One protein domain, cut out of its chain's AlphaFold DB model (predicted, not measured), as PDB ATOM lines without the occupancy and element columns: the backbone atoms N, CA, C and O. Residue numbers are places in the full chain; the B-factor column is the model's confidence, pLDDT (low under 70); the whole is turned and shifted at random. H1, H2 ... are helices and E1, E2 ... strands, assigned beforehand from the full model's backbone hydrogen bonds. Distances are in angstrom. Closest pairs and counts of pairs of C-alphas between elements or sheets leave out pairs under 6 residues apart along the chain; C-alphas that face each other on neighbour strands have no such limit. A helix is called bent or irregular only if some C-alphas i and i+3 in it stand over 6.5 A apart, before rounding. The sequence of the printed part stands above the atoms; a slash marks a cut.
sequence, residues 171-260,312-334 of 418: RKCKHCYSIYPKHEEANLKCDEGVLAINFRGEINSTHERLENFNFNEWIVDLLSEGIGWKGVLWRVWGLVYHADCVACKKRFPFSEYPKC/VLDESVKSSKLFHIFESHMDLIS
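This is residues 171 to 260 and 312 to 334 of the 418 residues of the protein "DUF3342 domain-containing protein" of Rhizoclosmatium globosum (UniProt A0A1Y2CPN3). This is a flat array of short parts in which one helix, H2, has H1, H3 and H6 packed on it: H1 folds back beside H2 as a helical hairpin at one end of the longest axis, and a small hairpin of two strands, E2 and E3, lies towards the other end, apart from H2. From the end of H2 the printed part runs on into a second strand hairpin, E4 and E5, and then H3, while the last three short helices, H4, H5 and H6, come one after another back to H2. The printed part has 113 residues, with six named helices and five named strands in the order E1 E2 E3 H1 H2 E4 E5 H3 H4 H5 H6. Both two-stranded sheets, E2 - E3 and E4 - E5, are antiparallel, and the class is mixed, helices and strands. The whole is compact, with a radius of gyration of the C-alphas of 15.1 A and spans of 45 by 40 by 20 A.

The printed part begins at Arg 171, with its C-alpha at (161.954, 141.229, 192.323). Strand E1 is residues 179 to 181, 7.2 A long. Residues 182 to 194 hold no named element. Strand E2 is residues 195 to 197 and strand E3 residues 203 to 205. Helix H1, residues 215 to 224, is 14.3 A long. Helix H2, residues 228 to 240, is the longest helix at 18.7 A, from C-alpha 228 at (165.679, 121.923, 182.171) to C-alpha 240 at (172.879, 137.349, 189.839). Strand E4 is residues 242 to 244 and strand E5 residues 251 to 253. Helix H3, residues 254 to 259, is 9.7 A long and irregular, with C-alphas 255 and 258 8.1 A apart. After the cut come helix H4, residues 315 to 318, helix H5, residues 321 to 327 and 10.0 A long, and helix H6, residues 330 to 333, whose last C-alpha is at (172.400, 132.901, 180.090).

H2 is the hub and touches three helices. With residues 228 to 232 alone it touches H1, the closest C-alphas being those of Leu 222 and Val 232, 6.8 A apart; this helical hairpin runs opposite ways at a steep tilt of 37 degrees, only just past shallow. With residues 235 to 239 alone H2 touches H3, about perpendicular at 78 degrees, the closest C-alphas being those of Gly 238 and Ser 255, 4.5 A apart. H2 also touches H6, where the C-alphas of Arg 235 and Ile 333 are the closest at 4.8 A. H5 is close to H6 but not clearly touching, with C-alphas 326 and 333 the closest at 7.4 A. H4 is likewise close to H5 but not clearly touching, with C-alphas 317 and 323 the closest at 6.7 A. In the hairpin of E4 and E5, N 243 and O 252 are within hydrogen-bond range at 3.0 A. In the hairpin of E2 and E3, N 196 and O 204 are within range at 2.9 A. E1 pairs with no named strand, but its residues 179 to 180 pair antiparallel with residues 171 to 172. The closest C-alphas of E1 and H2 are those of Tyr 180 and Leu 239, 6.1 A apart. E2 and H2 are apart. Every O i to N i+4 pair is within hydrogen-bond range in H1, H2 and H5; H3 has 0 of 2, beside 2 of 3 O i to N i+3 pairs, and H4 and H6 are too short for an O i to N i+4 pair.

The two C-alphas farthest apart, those of Arg 200 and Gly 226, are 47.0 A apart. Residues 261 to 311 are not printed, and C-alphas 260 and 312 are 8.2 A apart across this cut. Of the links that are printed whole, that from E1 to E2 is long. The mean pLDDT of the printed part is 88.9, and no printed residue is under 70.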
ATOM      1  N   ARG A 171     163.109 140.388 192.647       92.75
ATOM      2  CA  ARG A 171     161.954 141.229 192.323       92.75
ATOM      3  C   ARG A 171     161.772 141.249 190.807       92.75
ATOM      4  O   ARG A 171     162.731 141.060 190.062       92.75
ATOM      5  N   LYS A 172     160.547 141.501 190.352       93.56
ATOM      6  CA  LYS A 172     160.223 141.756 188.943       93.56
ATOM      7  C   LYS A 172     159.714 143.181 188.814       93.56
ATOM      8  O   LYS A 172     158.918 143.618 189.641       93.56
ATOM      9  N   CYS A 173     160.177 143.912 187.806       92.56
ATOM     10  CA  CYS A 173     159.754 145.293 187.591       92.56
ATOM     11  C   CYS A 173     158.358 145.333 186.958       92.56
ATOM     12  O   CYS A 173     158.141 144.677 185.941       92.56
ATOM     13  N   LYS A 174     157.433 146.147 187.476       92.25
ATOM     14  CA  LYS A 174     156.103 146.319 186.861       92.25
ATOM     15  C   LYS A 174     156.126 147.116 185.545       92.25
ATOM     16  O   LYS A 174     155.170 147.050 184.784       92.25
ATOM     17  N   HIS A 175     157.210 147.857 185.284       89.75
ATOM     18  CA  HIS A 175     157.363 148.711 184.097       89.75
ATOM     19  C   HIS A 175     158.092 148.011 182.943       89.75
ATOM     20  O   HIS A 175     157.602 148.002 181.820       89.75
ATOM     21  N   CYS A 176     159.261 147.410 183.205       88.69
ATOM     22  CA  CYS A 176     160.076 146.748 182.174       88.69
ATOM     23  C   CYS A 176     159.995 145.213 182.188       88.69
ATOM     24  O   CYS A 176     160.599 144.573 181.333       88.69
ATOM     25  N   TYR A 177     159.298 144.614 183.160       90.56
ATOM     26  CA  TYR A 177     159.168 143.162 183.370       90.56
ATOM     27  C   TYR A 177     160.473 142.364 183.580       90.56
ATOM     28  O   TYR A 177     160.385 141.169 183.869       90.56
ATOM     29  N   SER A 178     161.654 142.998 183.537       89.94
ATOM     30  CA  SER A 178     162.926 142.384 183.951       89.94
ATOM     31  C   SER A 178     162.867 141.922 185.410       89.94
ATOM     32  O   SER A 178     162.313 142.608 186.276       89.94
ATOM     33  N   ILE A 179     163.468 140.762 185.668       93.44
ATOM     34  CA  ILE A 179     163.716 140.220 187.008       93.44
ATOM     35  C   ILE A 179     165.111 140.682 187.447       93.44
ATOM     36  O   ILE A 179     166.021 140.748 186.626       93.44
ATOM     37  N   TYR A 180     165.277 141.031 188.719       91.25
ATOM     38  CA  TYR A 180     166.536 141.531 189.275       91.25
ATOM     39  C   TYR A 180     166.634 141.221 190.781       91.25
ATOM     40  O   TYR A 180     165.603 141.068 191.448       91.25
ATOM     41  N   PRO A 181     167.843 141.117 191.359       91.75
ATOM     42  CA  PRO A 181     167.996 140.898 192.791       91.75
ATOM     43  C   PRO A 181     167.787 142.200 193.584       91.75
ATOM     44  O   PRO A 181     168.319 143.257 193.242       91.75
ATOM     45  N   LYS A 182     167.059 142.113 194.708       90.69
ATOM     46  CA  LYS A 182     166.697 143.223 195.621       90.69
ATOM     47  C   LYS A 182     167.904 144.064 196.065       90.69
ATOM     48  O   LYS A 182     167.755 145.250 196.326       90.69
ATOM     49  N   HIS A 183     169.097 143.470 196.147       87.06
ATOM     50  CA  HIS A 183     170.309 144.161 196.596       87.06
ATOM     51  C   HIS A 183     171.001 145.018 195.513       87.06
ATOM     52  O   HIS A 183     171.800 145.878 195.869       87.06
ATOM     53  N   GLU A 184     170.686 144.832 194.225       89.31
ATOM     54  CA  GLU A 184     171.191 145.662 193.109       89.31
ATOM     55  C   GLU A 184     170.162 146.709 192.633       89.31
ATOM     56  O   GLU A 184     170.466 147.540 191.780       89.31
ATOM     57  N   GLU A 185     168.952 146.728 193.207       89.12
ATOM     58  CA  GLU A 185     167.831 147.596 192.800       89.12
ATOM     59  C   GLU A 185     168.178 149.096 192.766       89.12
ATOM     60  O   GLU A 185     167.673 149.825 191.914       89.12
ATOM     61  N   ALA A 186     169.069 149.555 193.651       86.44
ATOM     62  CA  ALA A 186     169.534 150.943 193.695       86.44
ATOM     63  C   ALA A 186     170.598 151.286 192.629       86.44
ATOM     64  O   ALA A 186     170.789 152.461 192.312       86.44
ATOM     65  N   ASN A 187     171.290 150.280 192.083       89.25
ATOM     66  CA  ASN A 187     172.355 150.449 191.088       89.25
ATOM     67  C   ASN A 187     171.845 150.246 189.649       89.25
ATOM     68  O   ASN A 187     172.441 150.757 188.697       89.25
ATOM     69  N   LEU A 188     170.754 149.492 189.488       89.56
ATOM     70  CA  LEU A 188     170.103 149.222 188.209       89.56
ATOM     71  C   LEU A 188     169.203 150.385 187.769       89.56
ATOM     72  O   LEU A 188     168.584 151.071 188.583       89.56
ATOM     73  N   LYS A 189     169.124 150.609 186.451       88.69
ATOM     74  CA  LYS A 189     168.272 151.644 185.847       88.69
ATOM     75  C   LYS A 189     167.200 151.006 184.974       88.69
ATOM     76  O   LYS A 189     167.521 150.309 184.017       88.69
ATOM     77  N   CYS A 190     165.940 151.315 185.261       88.62
ATOM     78  CA  CYS A 190     164.800 150.801 184.512       88.62
ATOM     79  C   CYS A 190     164.574 151.622 183.235       88.62
ATOM     80  O   CYS A 190     164.254 152.807 183.315       88.62
ATOM     81  N   ASP A 191     164.670 151.018 182.051       82.62
ATOM     82  CA  ASP A 191     164.483 151.763 180.793       82.62
ATOM     83  C   ASP A 191     163.042 152.250 180.568       82.62
ATOM     84  O   ASP A 191     162.833 153.248 179.880       82.62
ATOM     85  N   GLU A 192     162.057 151.606 181.194       85.44
ATOM     86  CA  GLU A 192     160.634 151.980 181.129       85.44
ATOM     87  C   GLU A 192     160.104 152.583 182.446       85.44
ATOM     88  O   GLU A 192     158.907 152.809 182.590       85.44
ATOM     89  N   GLY A 193     160.983 152.831 183.423       83.38
ATOM     90  CA  GLY A 193     160.610 153.392 184.726       83.38
ATOM     91  C   GLY A 193     160.336 154.900 184.696       83.38
ATOM     92  O   GLY A 193     160.633 155.604 183.727       83.38
ATOM     93  N   VAL A 194     159.774 155.406 185.796       82.50
ATOM     94  CA  VAL A 194     159.515 156.840 185.975       82.50
ATOM     95  C   VAL A 194     160.834 157.578 186.216       82.50
ATOM     96  O   VAL A 194     161.609 157.219 187.102       82.50
ATOM     97  N   LEU A 195     161.075 158.640 185.442       83.31
ATOM     98  CA  LEU A 195     162.243 159.505 185.606       83.31
ATOM     99  C   LEU A 195     162.079 160.407 186.837       83.31
ATOM    100  O   LEU A 195     161.151 161.212 186.907       83.31
ATOM    101  N   ALA A 196     163.027 160.316 187.766       81.81
ATOM    102  CA  ALA A 196     163.135 161.160 188.949       81.81
ATOM    103  C   ALA A 196     164.502 161.862 188.994       81.81
ATOM    104  O   ALA A 196     165.511 161.325 188.531       81.81
ATOM    105  N   ILE A 197     164.541 163.063 189.572       83.75
ATOM    106  CA  ILE A 197     165.773 163.831 189.793       83.75
ATOM    107  C   ILE A 197     166.166 163.674 191.264       83.75
ATOM    108  O   ILE A 197     165.355 163.945 192.149       83.75
ATOM    109  N   ASN A 198     167.393 163.229 191.538       77.38
ATOM    110  CA  ASN A 198     167.897 163.127 192.908       77.38
ATOM    111  C   ASN A 198     168.395 164.489 193.439       77.38
ATOM    112  O   ASN A 198     168.550 165.458 192.698       77.38
ATOM    113  N   PHE A 199     168.723 164.559 194.732       82.50
ATOM    114  CA  PHE A 199     169.253 165.771 195.377       82.50
ATOM    115  C   PHE A 199     170.611 166.260 194.823       82.50
ATOM    116  O   PHE A 199     171.060 167.344 195.184       82.50
ATOM    117  N   ARG A 200     171.274 165.480 193.954       83.69
ATOM    118  CA  ARG A 200     172.504 165.857 193.232       83.69
ATOM    119  C   ARG A 200     172.225 166.387 191.817       83.69
ATOM    120  O   ARG A 200     173.167 166.706 191.100       83.69
ATOM    121  N   GLY A 201     170.957 166.473 191.407       78.81
ATOM    122  CA  GLY A 201     170.552 166.869 190.054       78.81
ATOM    123  C   GLY A 201     170.687 165.758 189.006       78.81
ATOM    124  O   GLY A 201     170.536 166.019 187.814       78.81
ATOM    125  N   GLU A 202     170.971 164.519 189.414       76.94
ATOM    126  CA  GLU A 202     171.107 163.384 188.502       76.94
ATOM    127  C   GLU A 202     169.742 162.754 188.217       76.94
ATOM    128  O   GLU A 202     168.924 162.563 189.120       76.94
ATOM    129  N   ILE A 203     169.523 162.378 186.958       78.88
ATOM    130  CA  ILE A 203     168.293 161.716 186.525       78.88
ATOM    131  C   ILE A 203     168.453 160.200 186.638       78.88
ATOM    132  O   ILE A 203     169.310 159.572 185.998       78.88
ATOM    133  N   ASN A 204     167.589 159.621 187.461       78.25
ATOM    134  CA  ASN A 204     167.480 158.196 187.709       78.25
ATOM    135  C   ASN A 204     166.104 157.700 187.262       78.25
ATOM    136  O   ASN A 204     165.113 158.419 187.339       78.25
ATOM    137  N   SER A 205     166.067 156.458 186.799       84.69
ATOM    138  CA  SER A 205     164.835 155.723 186.541       84.69
ATOM    139  C   SER A 205     164.929 154.441 187.343       84.69
ATOM    140  O   SER A 205     165.790 153.604 187.062       84.69
ATOM    141  N   THR A 206     164.132 154.333 188.397       86.44
ATOM    142  CA  THR A 206     164.186 153.204 189.328       86.44
ATOM    143  C   THR A 206     163.263 152.088 188.862       86.44
ATOM    144  O   THR A 206     162.218 152.338 188.257       86.44
ATOM    145  N   HIS A 207     163.635 150.843 189.151       89.81
ATOM    146  CA  HIS A 207     162.678 149.746 189.060       89.81
ATOM    147  C   HIS A 207     161.605 149.912 190.143       89.81
ATOM    148  O   HIS A 207     161.840 150.525 191.184       89.81
ATOM    149  N   GLU A 208     160.414 149.384 189.883       89.12
ATOM    150  CA  GLU A 208     159.314 149.380 190.843       89.12
ATOM    151  C   GLU A 208     158.721 147.973 190.891       89.12
ATOM    152  O   GLU A 208     158.422 147.393 189.841       89.12
ATOM    153  N   ARG A 209     158.590 147.411 192.098       92.19
ATOM    154  CA  ARG A 209     158.211 146.007 192.286       92.19
ATOM    155  C   ARG A 209     156.823 145.702 191.712       92.19
ATOM    156  O   ARG A 209     155.875 146.461 191.900       92.19
ATOM    157  N   LEU A 210     156.697 144.544 191.079       93.38
ATOM    158  CA  LEU A 210     155.430 143.849 190.887       93.38
ATOM    159  C   LEU A 210     155.165 143.004 192.140       93.38
ATOM    160  O   LEU A 210     155.976 142.145 192.478       93.38
ATOM    161  N   GLU A 211     154.066 143.268 192.846       89.50
ATOM    162  CA  GLU A 211     153.852 142.714 194.195       89.50
ATOM    163  C   GLU A 211     153.593 141.205 194.198       89.50
ATOM    164  O   GLU A 211     154.114 140.495 195.051       89.50
ATOM    165  N   ASN A 212     152.881 140.705 193.185       88.69
ATOM    166  CA  ASN A 212     152.515 139.292 193.050       88.69
ATOM    167  C   ASN A 212     153.611 138.443 192.369       88.69
ATOM    168  O   ASN A 212     153.306 137.417 191.769       88.69
ATOM    169  N   PHE A 213     154.875 138.882 192.369       91.25
ATOM    170  CA  PHE A 213     155.960 138.124 191.744       91.25
ATOM    171  C   PHE A 213     156.578 137.103 192.704       91.25
ATOM    172  O   PHE A 213     157.251 137.478 193.665       91.25
ATOM    173  N   ASN A 214     156.433 135.820 192.370       88.44
ATOM    174  CA  ASN A 214     157.101 134.706 193.033       88.44
ATOM    175  C   ASN A 214     158.224 134.146 192.139       88.44
ATOM    176  O   ASN A 214     158.002 133.730 191.001       88.44
ATOM    177  N   PHE A 215     159.448 134.106 192.666       89.06
ATOM    178  CA  PHE A 215     160.617 133.604 191.938       89.06
ATOM    179  C   PHE A 215     160.567 132.085 191.678       89.06
ATOM    180  O   PHE A 215     161.115 131.610 190.686       89.06
ATOM    181  N   ASN A 216     159.880 131.324 192.534       87.50
ATOM    182  CA  ASN A 216     159.747 129.874 192.376       87.50
ATOM    183  C   ASN A 216     158.753 129.506 191.277       87.50
ATOM    184  O   ASN A 216     159.010 128.573 190.524       87.50
ATOM    185  N   GLU A 217     157.660 130.261 191.157       88.38
ATOM    186  CA  GLU A 217     156.722 130.135 190.034       88.38
ATOM    187  C   GLU A 217     157.447 130.411 188.717       88.38
ATOM    188  O   GLU A 217     157.382 129.585 187.817       88.38
ATOM    189  N   TRP A 218     158.281 131.455 188.656       91.25
ATOM    190  CA  TRP A 218     159.122 131.700 187.482       91.25
ATOM    191  C   TRP A 218     160.072 130.531 187.156       91.25
ATOM    192  O   TRP A 218     160.215 130.177 185.990       91.25
ATOM    193  N   ILE A 219     160.694 129.876 188.148       86.88
ATOM    194  CA  ILE A 219     161.493 128.658 187.898       86.88
ATOM    195  C   ILE A 219     160.620 127.513 187.357       86.88
ATOM    196  O   ILE A 219     161.058 126.786 186.464       86.88
ATOM    197  N   VAL A 220     159.397 127.343 187.867       85.38
ATOM    198  CA  VAL A 220     158.447 126.336 187.366       85.38
ATOM    199  C   VAL A 220     158.029 126.645 185.926       85.38
ATOM    200  O   VAL A 220     158.032 125.727 185.105       85.38
ATOM    201  N   ASP A 221     157.783 127.913 185.586       87.88
ATOM    202  CA  ASP A 221     157.494 128.355 184.219       87.88
ATOM    203  C   ASP A 221     158.645 127.971 183.273       87.88
ATOM    204  O   ASP A 221     158.408 127.313 182.258       87.88
ATOM    205  N   LEU A 222     159.903 128.260 183.644       87.62
ATOM    206  CA  LEU A 222     161.091 127.874 182.862       87.62
ATOM    207  C   LEU A 222     161.193 126.357 182.638       87.62
ATOM    208  O   LEU A 222     161.597 125.896 181.568       87.62
ATOM    209  N   LEU A 223     160.870 125.560 183.656       84.94
ATOM    210  CA  LEU A 223     160.871 124.103 183.535       84.94
ATOM    211  C   LEU A 223     159.719 123.626 182.635       84.94
ATOM    212  O   LEU A 223     159.920 122.694 181.856       84.94
ATOM    213  N   SER A 224     158.562 124.297 182.668       84.50
ATOM    214  CA  SER A 224     157.434 124.030 181.763       84.50
ATOM    215  C   SER A 224     157.739 124.389 180.298       84.50
ATOM    216  O   SER A 224     157.313 123.671 179.396       84.50
ATOM    217  N   GLU A 225     158.570 125.413 180.058       88.75
ATOM    218  CA  GLU A 225     159.139 125.770 178.745       88.75
ATOM    219  C   GLU A 225     160.168 124.738 178.220       88.75
ATOM    220  O   GLU A 225     160.652 124.865 177.096       88.75
ATOM    221  N   GLY A 226     160.529 123.711 179.004       87.00
ATOM    222  CA  GLY A 226     161.446 122.638 178.589       87.00
ATOM    223  C   GLY A 226     162.939 122.961 178.727       87.00
ATOM    224  O   GLY A 226     163.780 122.219 178.221       87.00
ATOM    225  N   ILE A 227     163.296 124.043 179.425       86.00
ATOM    226  CA  ILE A 227     164.679 124.553 179.534       86.00
ATOM    227  C   ILE A 227     165.587 123.650 180.391       86.00
ATOM    228  O   ILE A 227     166.813 123.661 180.240       86.00
ATOM    229  N   GLY A 228     164.987 122.854 181.281       87.88
ATOM    230  CA  GLY A 228     165.679 121.923 182.171       87.88
ATOM    231  C   GLY A 228     166.586 122.603 183.204       87.88
ATOM    232  O   GLY A 228     166.900 123.793 183.134       87.88
ATOM    233  N   TRP A 229     167.063 121.835 184.185       88.81
ATOM    234  CA  TRP A 229     167.850 122.396 185.291       88.81
ATOM    235  C   TRP A 229     169.185 123.015 184.859       88.81
ATOM    236  O   TRP A 229     169.649 123.953 185.504       88.81
ATOM    237  N   LYS A 230     169.778 122.568 183.737       91.12
ATOM    238  CA  LYS A 230     170.968 123.214 183.149       91.12
ATOM    239  C   LYS A 230     170.675 124.644 182.691       91.12
ATOM    240  O   LYS A 230     171.441 125.548 183.007       91.12
ATOM    241  N   GLY A 231     169.583 124.862 181.960       90.88
ATOM    242  CA  GLY A 231     169.231 126.203 181.499       90.88
ATOM    243  C   GLY A 231     168.717 127.094 182.633       90.88
ATOM    244  O   GLY A 231     169.058 128.272 182.666       90.88
ATOM    245  N   VAL A 232     167.988 126.540 183.614       90.88
ATOM    246  CA  VAL A 232     167.596 127.274 184.836       90.88
ATOM    247  C   VAL A 232     168.830 127.774 185.592       90.88
ATOM    248  O   VAL A 232     168.882 128.954 185.932       90.88
ATOM    249  N   LEU A 233     169.847 126.925 185.795       92.50
ATOM    250  CA  LEU A 233     171.110 127.302 186.440       92.50
ATOM    251  C   LEU A 233     171.745 128.533 185.786       92.50
ATOM    252  O   LEU A 233     172.039 129.513 186.471       92.50
ATOM    253  N   TRP A 234     171.894 128.515 184.462       94.19
ATOM    254  CA  TRP A 234     172.521 129.612 183.726       94.19
ATOM    255  C   TRP A 234     171.633 130.860 183.600       94.19
ATOM    256  O   TRP A 234     172.154 131.973 183.682       94.19
ATOM    257  N   ARG A 235     170.300 130.722 183.520       93.50
ATOM    258  CA  ARG A 235     169.376 131.870 183.609       93.50
ATOM    259  C   ARG A 235     169.449 132.550 184.982       93.50
ATOM    260  O   ARG A 235     169.537 133.772 185.033       93.50
ATOM    261  N   VAL A 236     169.479 131.791 186.084       92.44
ATOM    262  CA  VAL A 236     169.635 132.345 187.446       92.44
ATOM    263  C   VAL A 236     171.006 133.002 187.618       92.44
ATOM    264  O   VAL A 236     171.076 134.143 188.073       92.44
ATOM    265  N   TRP A 237     172.086 132.342 187.184       93.62
ATOM    266  CA  TRP A 237     173.441 132.912 187.164       93.62
ATOM    267  C   TRP A 237     173.460 134.269 186.434       93.62
ATOM    268  O   TRP A 237     173.954 135.265 186.964       93.62
ATOM    269  N   GLY A 238     172.813 134.340 185.268       93.38
ATOM    270  CA  GLY A 238     172.665 135.551 184.461       93.38
ATOM    271  C   GLY A 238     171.893 136.705 185.103       93.38
ATOM    272  O   GLY A 238     172.031 137.836 184.640       93.38
ATOM    273  N   LEU A 239     171.073 136.449 186.126       93.00
ATOM    274  CA  LEU A 239     170.371 137.478 186.907       93.00
ATOM    275  C   LEU A 239     171.171 137.936 188.136       93.00
ATOM    276  O   LEU A 239     170.916 139.015 188.664       93.00
ATOM    277  N   VAL A 240     172.095 137.105 188.621       91.31
ATOM    278  CA  VAL A 240     172.879 137.349 189.839       91.31
ATOM    279  C   VAL A 240     174.131 138.163 189.540       91.31
ATOM    280  O   VAL A 240     174.406 139.149 190.223       91.31
ATOM    281  N   TYR A 241     174.886 137.783 188.510       91.25
ATOM    282  CA  TYR A 241     176.134 138.462 188.180       91.25
ATOM    283  C   TYR A 241     175.885 139.682 187.288       91.25
ATOM    284  O   TYR A 241     175.098 139.648 186.338       91.25
ATOM    285  N   HIS A 242     176.588 140.768 187.609       92.50
ATOM    286  CA  HIS A 242     176.415 142.090 187.015       92.50
ATOM    287  C   HIS A 242     177.750 142.656 186.537       92.50
ATOM    288  O   HIS A 242     178.803 142.348 187.097       92.50
ATOM    289  N   ALA A 243     177.697 143.538 185.542       92.62
ATOM    290  CA  ALA A 243     178.854 144.279 185.059       92.62
ATOM    291  C   ALA A 243     178.480 145.712 184.650       92.62
ATOM    292  O   ALA A 243     177.306 146.040 184.464       92.62
ATOM    293  N   ASP A 244     179.489 146.570 184.496       93.25
ATOM    294  CA  ASP A 244     179.314 147.968 184.104       93.25
ATOM    295  C   ASP A 244     179.748 148.181 182.648       93.25
ATOM    296  O   ASP A 244     180.847 147.811 182.231       93.25
ATOM    297  N   CYS A 245     178.880 148.798 181.847       92.31
ATOM    298  CA  CYS A 245     179.138 149.020 180.429       92.31
ATOM    299  C   CYS A 245     179.900 150.326 180.185       92.31
ATOM    300  O   CYS A 245     179.403 151.427 180.445       92.31
ATOM    301  N   VAL A 246     181.086 150.224 179.586       91.94
ATOM    302  CA  VAL A 246     181.947 151.355 179.226       91.94
ATOM    303  C   VAL A 246     181.278 152.267 178.192       91.94
ATOM    304  O   VAL A 246     181.513 153.475 178.231       91.94
ATOM    305  N   ALA A 247     180.414 151.743 177.318       88.31
ATOM    306  CA  ALA A 247     179.711 152.543 176.313       88.31
ATOM    307  C   ALA A 247     178.516 153.326 176.895       88.31
ATOM    308  O   ALA A 247     178.516 154.554 176.861       88.31
ATOM    309  N   CYS A 248     177.507 152.644 177.451       86.56
ATOM    310  CA  CYS A 248     176.271 153.296 177.918       86.56
ATOM    311  C   CYS A 248     176.310 153.774 179.383       86.56
ATOM    312  O   CYS A 248     175.378 154.440 179.828       86.56
ATOM    313  N   LYS A 249     177.379 153.453 180.130       87.62
ATOM    314  CA  LYS A 249     177.574 153.782 181.557       87.62
ATOM    315  C   LYS A 249     176.463 153.262 182.487       87.62
ATOM    316  O   LYS A 249     176.255 153.824 183.560       87.62
ATOM    317  N   LYS A 250     175.751 152.205 182.081       88.25
ATOM    318  CA  LYS A 250     174.797 151.468 182.924       88.25
ATOM    319  C   LYS A 250     175.464 150.228 183.522       88.25
ATOM    320  O   LYS A 250     176.227 149.558 182.819       88.25
ATOM    321  N   ARG A 251     175.100 149.910 184.764       92.06
ATOM    322  CA  ARG A 251     175.220 148.570 185.344       92.06
ATOM    323  C   ARG A 251     174.110 147.687 184.780       92.06
ATOM    324  O   ARG A 251     172.995 148.177 184.602       92.06
ATOM    325  N   PHE A 252     174.412 146.434 184.465       92.19
ATOM    326  CA  PHE A 252     173.464 145.502 183.851       92.19
ATOM    327  C   PHE A 252     173.764 144.048 184.276       92.19
ATOM    328  O   PHE A 252     174.931 143.725 184.527       92.19
ATOM    329  N   PRO A 253     172.748 143.171 184.379       93.56
ATOM    330  CA  PRO A 253     172.940 141.738 184.609       93.56
ATOM    331  C   PRO A 253     173.417 141.038 183.326       93.56
ATOM    332  O   PRO A 253     173.044 141.440 182.221       93.56
ATOM    333  N   PHE A 254     174.193 139.952 183.424       93.69
ATOM    334  CA  PHE A 254     174.700 139.247 182.228       93.69
ATOM    335  C   PHE A 254     173.592 138.685 181.309       93.69
ATOM    336  O   PHE A 254     173.790 138.594 180.097       93.69
ATOM    337  N   SER A 255     172.396 138.410 181.837       92.56
ATOM    338  CA  SER A 255     171.182 138.057 181.068       92.56
ATOM    339  C   SER A 255     170.634 139.185 180.163       92.56
ATOM    340  O   SER A 255     169.741 138.974 179.332       92.56
ATOM    341  N   GLU A 256     171.165 140.402 180.293       91.19
ATOM    342  CA  GLU A 256     170.887 141.547 179.424       91.19
ATOM    343  C   GLU A 256     172.122 141.984 178.605       91.19
ATOM    344  O   GLU A 256     172.072 143.004 177.921       91.19
ATOM    345  N   TYR A 257     173.205 141.193 178.568       92.12
ATOM    346  CA  TYR A 257     174.421 141.513 177.802       92.12
ATOM    347  C   TYR A 257     174.199 141.902 176.323       92.12
ATOM    348  O   TYR A 257     174.779 142.909 175.911       92.12
ATOM    349  N   PRO A 258     173.361 141.230 175.505       90.38
ATOM    350  CA  PRO A 258     173.101 141.664 174.126       90.38
ATOM    351  C   PRO A 258     172.151 142.877 174.017       90.38
ATOM    352  O   PRO A 258     171.814 143.288 172.906       90.38
ATOM    353  N   LYS A 259     171.680 143.447 175.138       89.00
ATOM    354  CA  LYS A 259     170.575 144.419 175.180       89.00
ATOM    355  C   LYS A 259     171.014 145.884 175.380       89.00
ATOM    356  O   LYS A 259     170.211 146.716 175.803       89.00
ATOM    357  N   CYS A 260     172.240 146.253 174.996       89.62
ATOM    358  CA  CYS A 260     172.715 147.639 175.067       89.62
ATOM    359  C   CYS A 260     172.041 148.508 173.994       89.62
ATOM    360  O   CYS A 260     172.484 148.548 172.840       89.62
ATOM    361  N   VAL A 312     179.420 146.908 176.150       92.50
ATOM    362  CA  VAL A 312     180.880 146.983 176.008       92.50
ATOM    363  C   VAL A 312     181.513 146.936 177.390       92.50
ATOM    364  O   VAL A 312     181.371 147.886 178.157       92.50
ATOM    365  N   LEU A 313     182.208 145.846 177.697       92.56
ATOM    366  CA  LEU A 313     182.962 145.677 178.941       92.56
ATOM    367  C   LEU A 313     184.389 146.217 178.824       92.56
ATOM    368  O   LEU A 313     184.942 146.307 177.728       92.56
ATOM    369  N   ASP A 314     184.971 146.561 179.971       92.50
ATOM    370  CA  ASP A 314     186.384 146.918 180.094       92.50
ATOM    371  C   ASP A 314     187.292 145.680 179.947       92.50
ATOM    372  O   ASP A 314     186.893 144.568 180.302       92.50
ATOM    373  N   GLU A 315     188.522 145.857 179.456       89.44
ATOM    374  CA  GLU A 315     189.477 144.753 179.253       89.44
ATOM    375  C   GLU A 315     189.835 144.021 180.562       89.44
ATOM    376  O   GLU A 315     190.057 142.806 180.560       89.44
ATOM    377  N   SER A 316     189.808 144.718 181.707       87.62
ATOM    378  CA  SER A 316     189.992 144.091 183.026       87.62
ATOM    379  C   SER A 316     188.852 143.137 183.405       87.62
ATOM    380  O   SER A 316     189.076 142.143 184.092       87.62
ATOM    381  N   VAL A 317     187.632 143.395 182.921       87.12
ATOM    382  CA  VAL A 317     186.471 142.522 183.145       87.12
ATOM    383  C   VAL A 317     186.487 141.357 182.155       87.12
ATOM    384  O   VAL A 317     186.236 140.224 182.562       87.12
ATOM    385  N   LYS A 318     186.843 141.595 180.885       86.38
ATOM    386  CA  LYS A 318     186.948 140.536 179.859       86.38
ATOM    387  C   LYS A 318     187.995 139.468 180.183       86.38
ATOM    388  O   LYS A 318     187.789 138.306 179.871       86.38
ATOM    389  N   SER A 319     189.093 139.853 180.831       84.62
ATOM    390  CA  SER A 319     190.148 138.932 181.291       84.62
ATOM    391  C   SER A 319     189.824 138.216 182.614       84.62
ATOM    392  O   SER A 319     190.637 137.446 183.128       84.62
ATOM    393  N   SER A 320     188.640 138.448 183.195       89.19
ATOM    394  CA  SER A 320     188.220 137.784 184.429       89.19
ATOM    395  C   SER A 320     187.702 136.362 184.181       89.19
ATOM    396  O   SER A 320     187.021 136.081 183.194       89.19
ATOM    397  N   LYS A 321     187.922 135.465 185.156       87.38
ATOM    398  CA  LYS A 321     187.335 134.109 185.159       87.38
ATOM    399  C   LYS A 321     185.810 134.129 184.987       87.38
ATOM    400  O   LYS A 321     185.254 133.241 184.354       87.38
ATOM    401  N   LEU A 322     185.147 135.151 185.535       87.19
ATOM    402  CA  LEU A 322     183.701 135.339 185.444       87.19
ATOM    403  C   LEU A 322     183.258 135.568 183.992       87.19
ATOM    404  O   LEU A 322     182.289 134.951 183.554       87.19
ATOM    405  N   PHE A 323     183.978 136.396 183.229       89.12
ATOM    406  CA  PHE A 323     183.638 136.643 181.828       89.12
ATOM    407  C   PHE A 323     183.834 135.400 180.952       89.12
ATOM    408  O   PHE A 323     182.970 135.110 180.135       89.12
ATOM    409  N   HIS A 324     184.885 134.604 181.172       90.19
ATOM    410  CA  HIS A 324     185.061 133.335 180.449       90.19
ATOM    411  C   HIS A 324     183.962 132.301 180.771       90.19
ATOM    412  O   HIS A 324     183.528 131.558 179.888       90.19
ATOM    413  N   ILE A 325     183.459 132.276 182.013       90.38
ATOM    414  CA  ILE A 325     182.286 131.466 182.390       90.38
ATOM    415  C   ILE A 325     181.024 131.961 181.665       90.38
ATOM    416  O   ILE A 325     180.256 131.146 181.157       90.38
ATOM    417  N   PHE A 326     180.828 133.280 181.572       91.25
ATOM    418  CA  PHE A 326     179.730 133.878 180.809       91.25
ATOM    419  C   PHE A 326     179.813 133.542 179.311       91.25
ATOM    420  O   PHE A 326     178.836 133.071 178.736       91.25
ATOM    421  N   GLU A 327     180.973 133.749 178.687       90.44
ATOM    422  CA  GLU A 327     181.209 133.553 177.253       90.44
ATOM    423  C   GLU A 327     180.938 132.103 176.824       90.44
ATOM    424  O   GLU A 327     180.235 131.869 175.842       90.44
ATOM    425  N   SER A 328     181.392 131.131 177.619       90.62
ATOM    426  CA  SER A 328     181.151 129.697 177.384       90.62
ATOM    427  C   SER A 328     179.689 129.249 177.552       90.62
ATOM    428  O   SER A 328     179.340 128.154 177.113       90.62
ATOM    429  N   HIS A 329     178.823 130.076 178.150       91.31
ATOM    430  CA  HIS A 329     177.420 129.746 178.442       91.31
ATOM    431  C   HIS A 329     176.423 130.810 177.956       91.31
ATOM    432  O   HIS A 329     175.253 130.791 178.352       91.31
ATOM    433  N   MET A 330     176.862 131.728 177.086       90.50
ATOM    434  CA  MET A 330     176.095 132.906 176.671       90.50
ATOM    435  C   MET A 330     174.696 132.547 176.142       90.50
ATOM    436  O   MET A 330     173.722 133.193 176.528       90.50
ATOM    437  N   ASP A 331     174.582 131.477 175.351       90.19
ATOM    438  CA  ASP A 331     173.318 131.010 174.759       90.19
ATOM    439  C   ASP A 331     172.287 130.524 175.796       90.19
ATOM    440  O   ASP A 331     171.083 130.562 175.546       90.19
ATOM    441  N   LEU A 332     172.736 130.075 176.974       90.81
ATOM    442  CA  LEU A 332     171.864 129.647 178.075       90.81
ATOM    443  C   LEU A 332     171.543 130.804 179.033       90.81
ATOM    444  O   LEU A 332     170.442 130.866 179.582       90.81
ATOM    445  N   ILE A 333     172.500 131.718 179.220       91.00
ATOM    446  CA  ILE A 333     172.400 132.901 180.090       91.00
ATOM    447  C   ILE A 333     171.477 133.965 179.480       91.00
ATOM    448  O   ILE A 333     170.620 134.530 180.162       91.00
ATOM    449  N   SER A 334     171.664 134.245 178.193       86.00
ATOM    450  CA  SER A 334     170.907 135.225 177.421       86.00
ATOM    451  C   SER A 334     170.557 134.623 176.056       86.00
ATOM    452  O   SER A 334     171.119 135.055 175.043       86.00
TER     453      SER A 334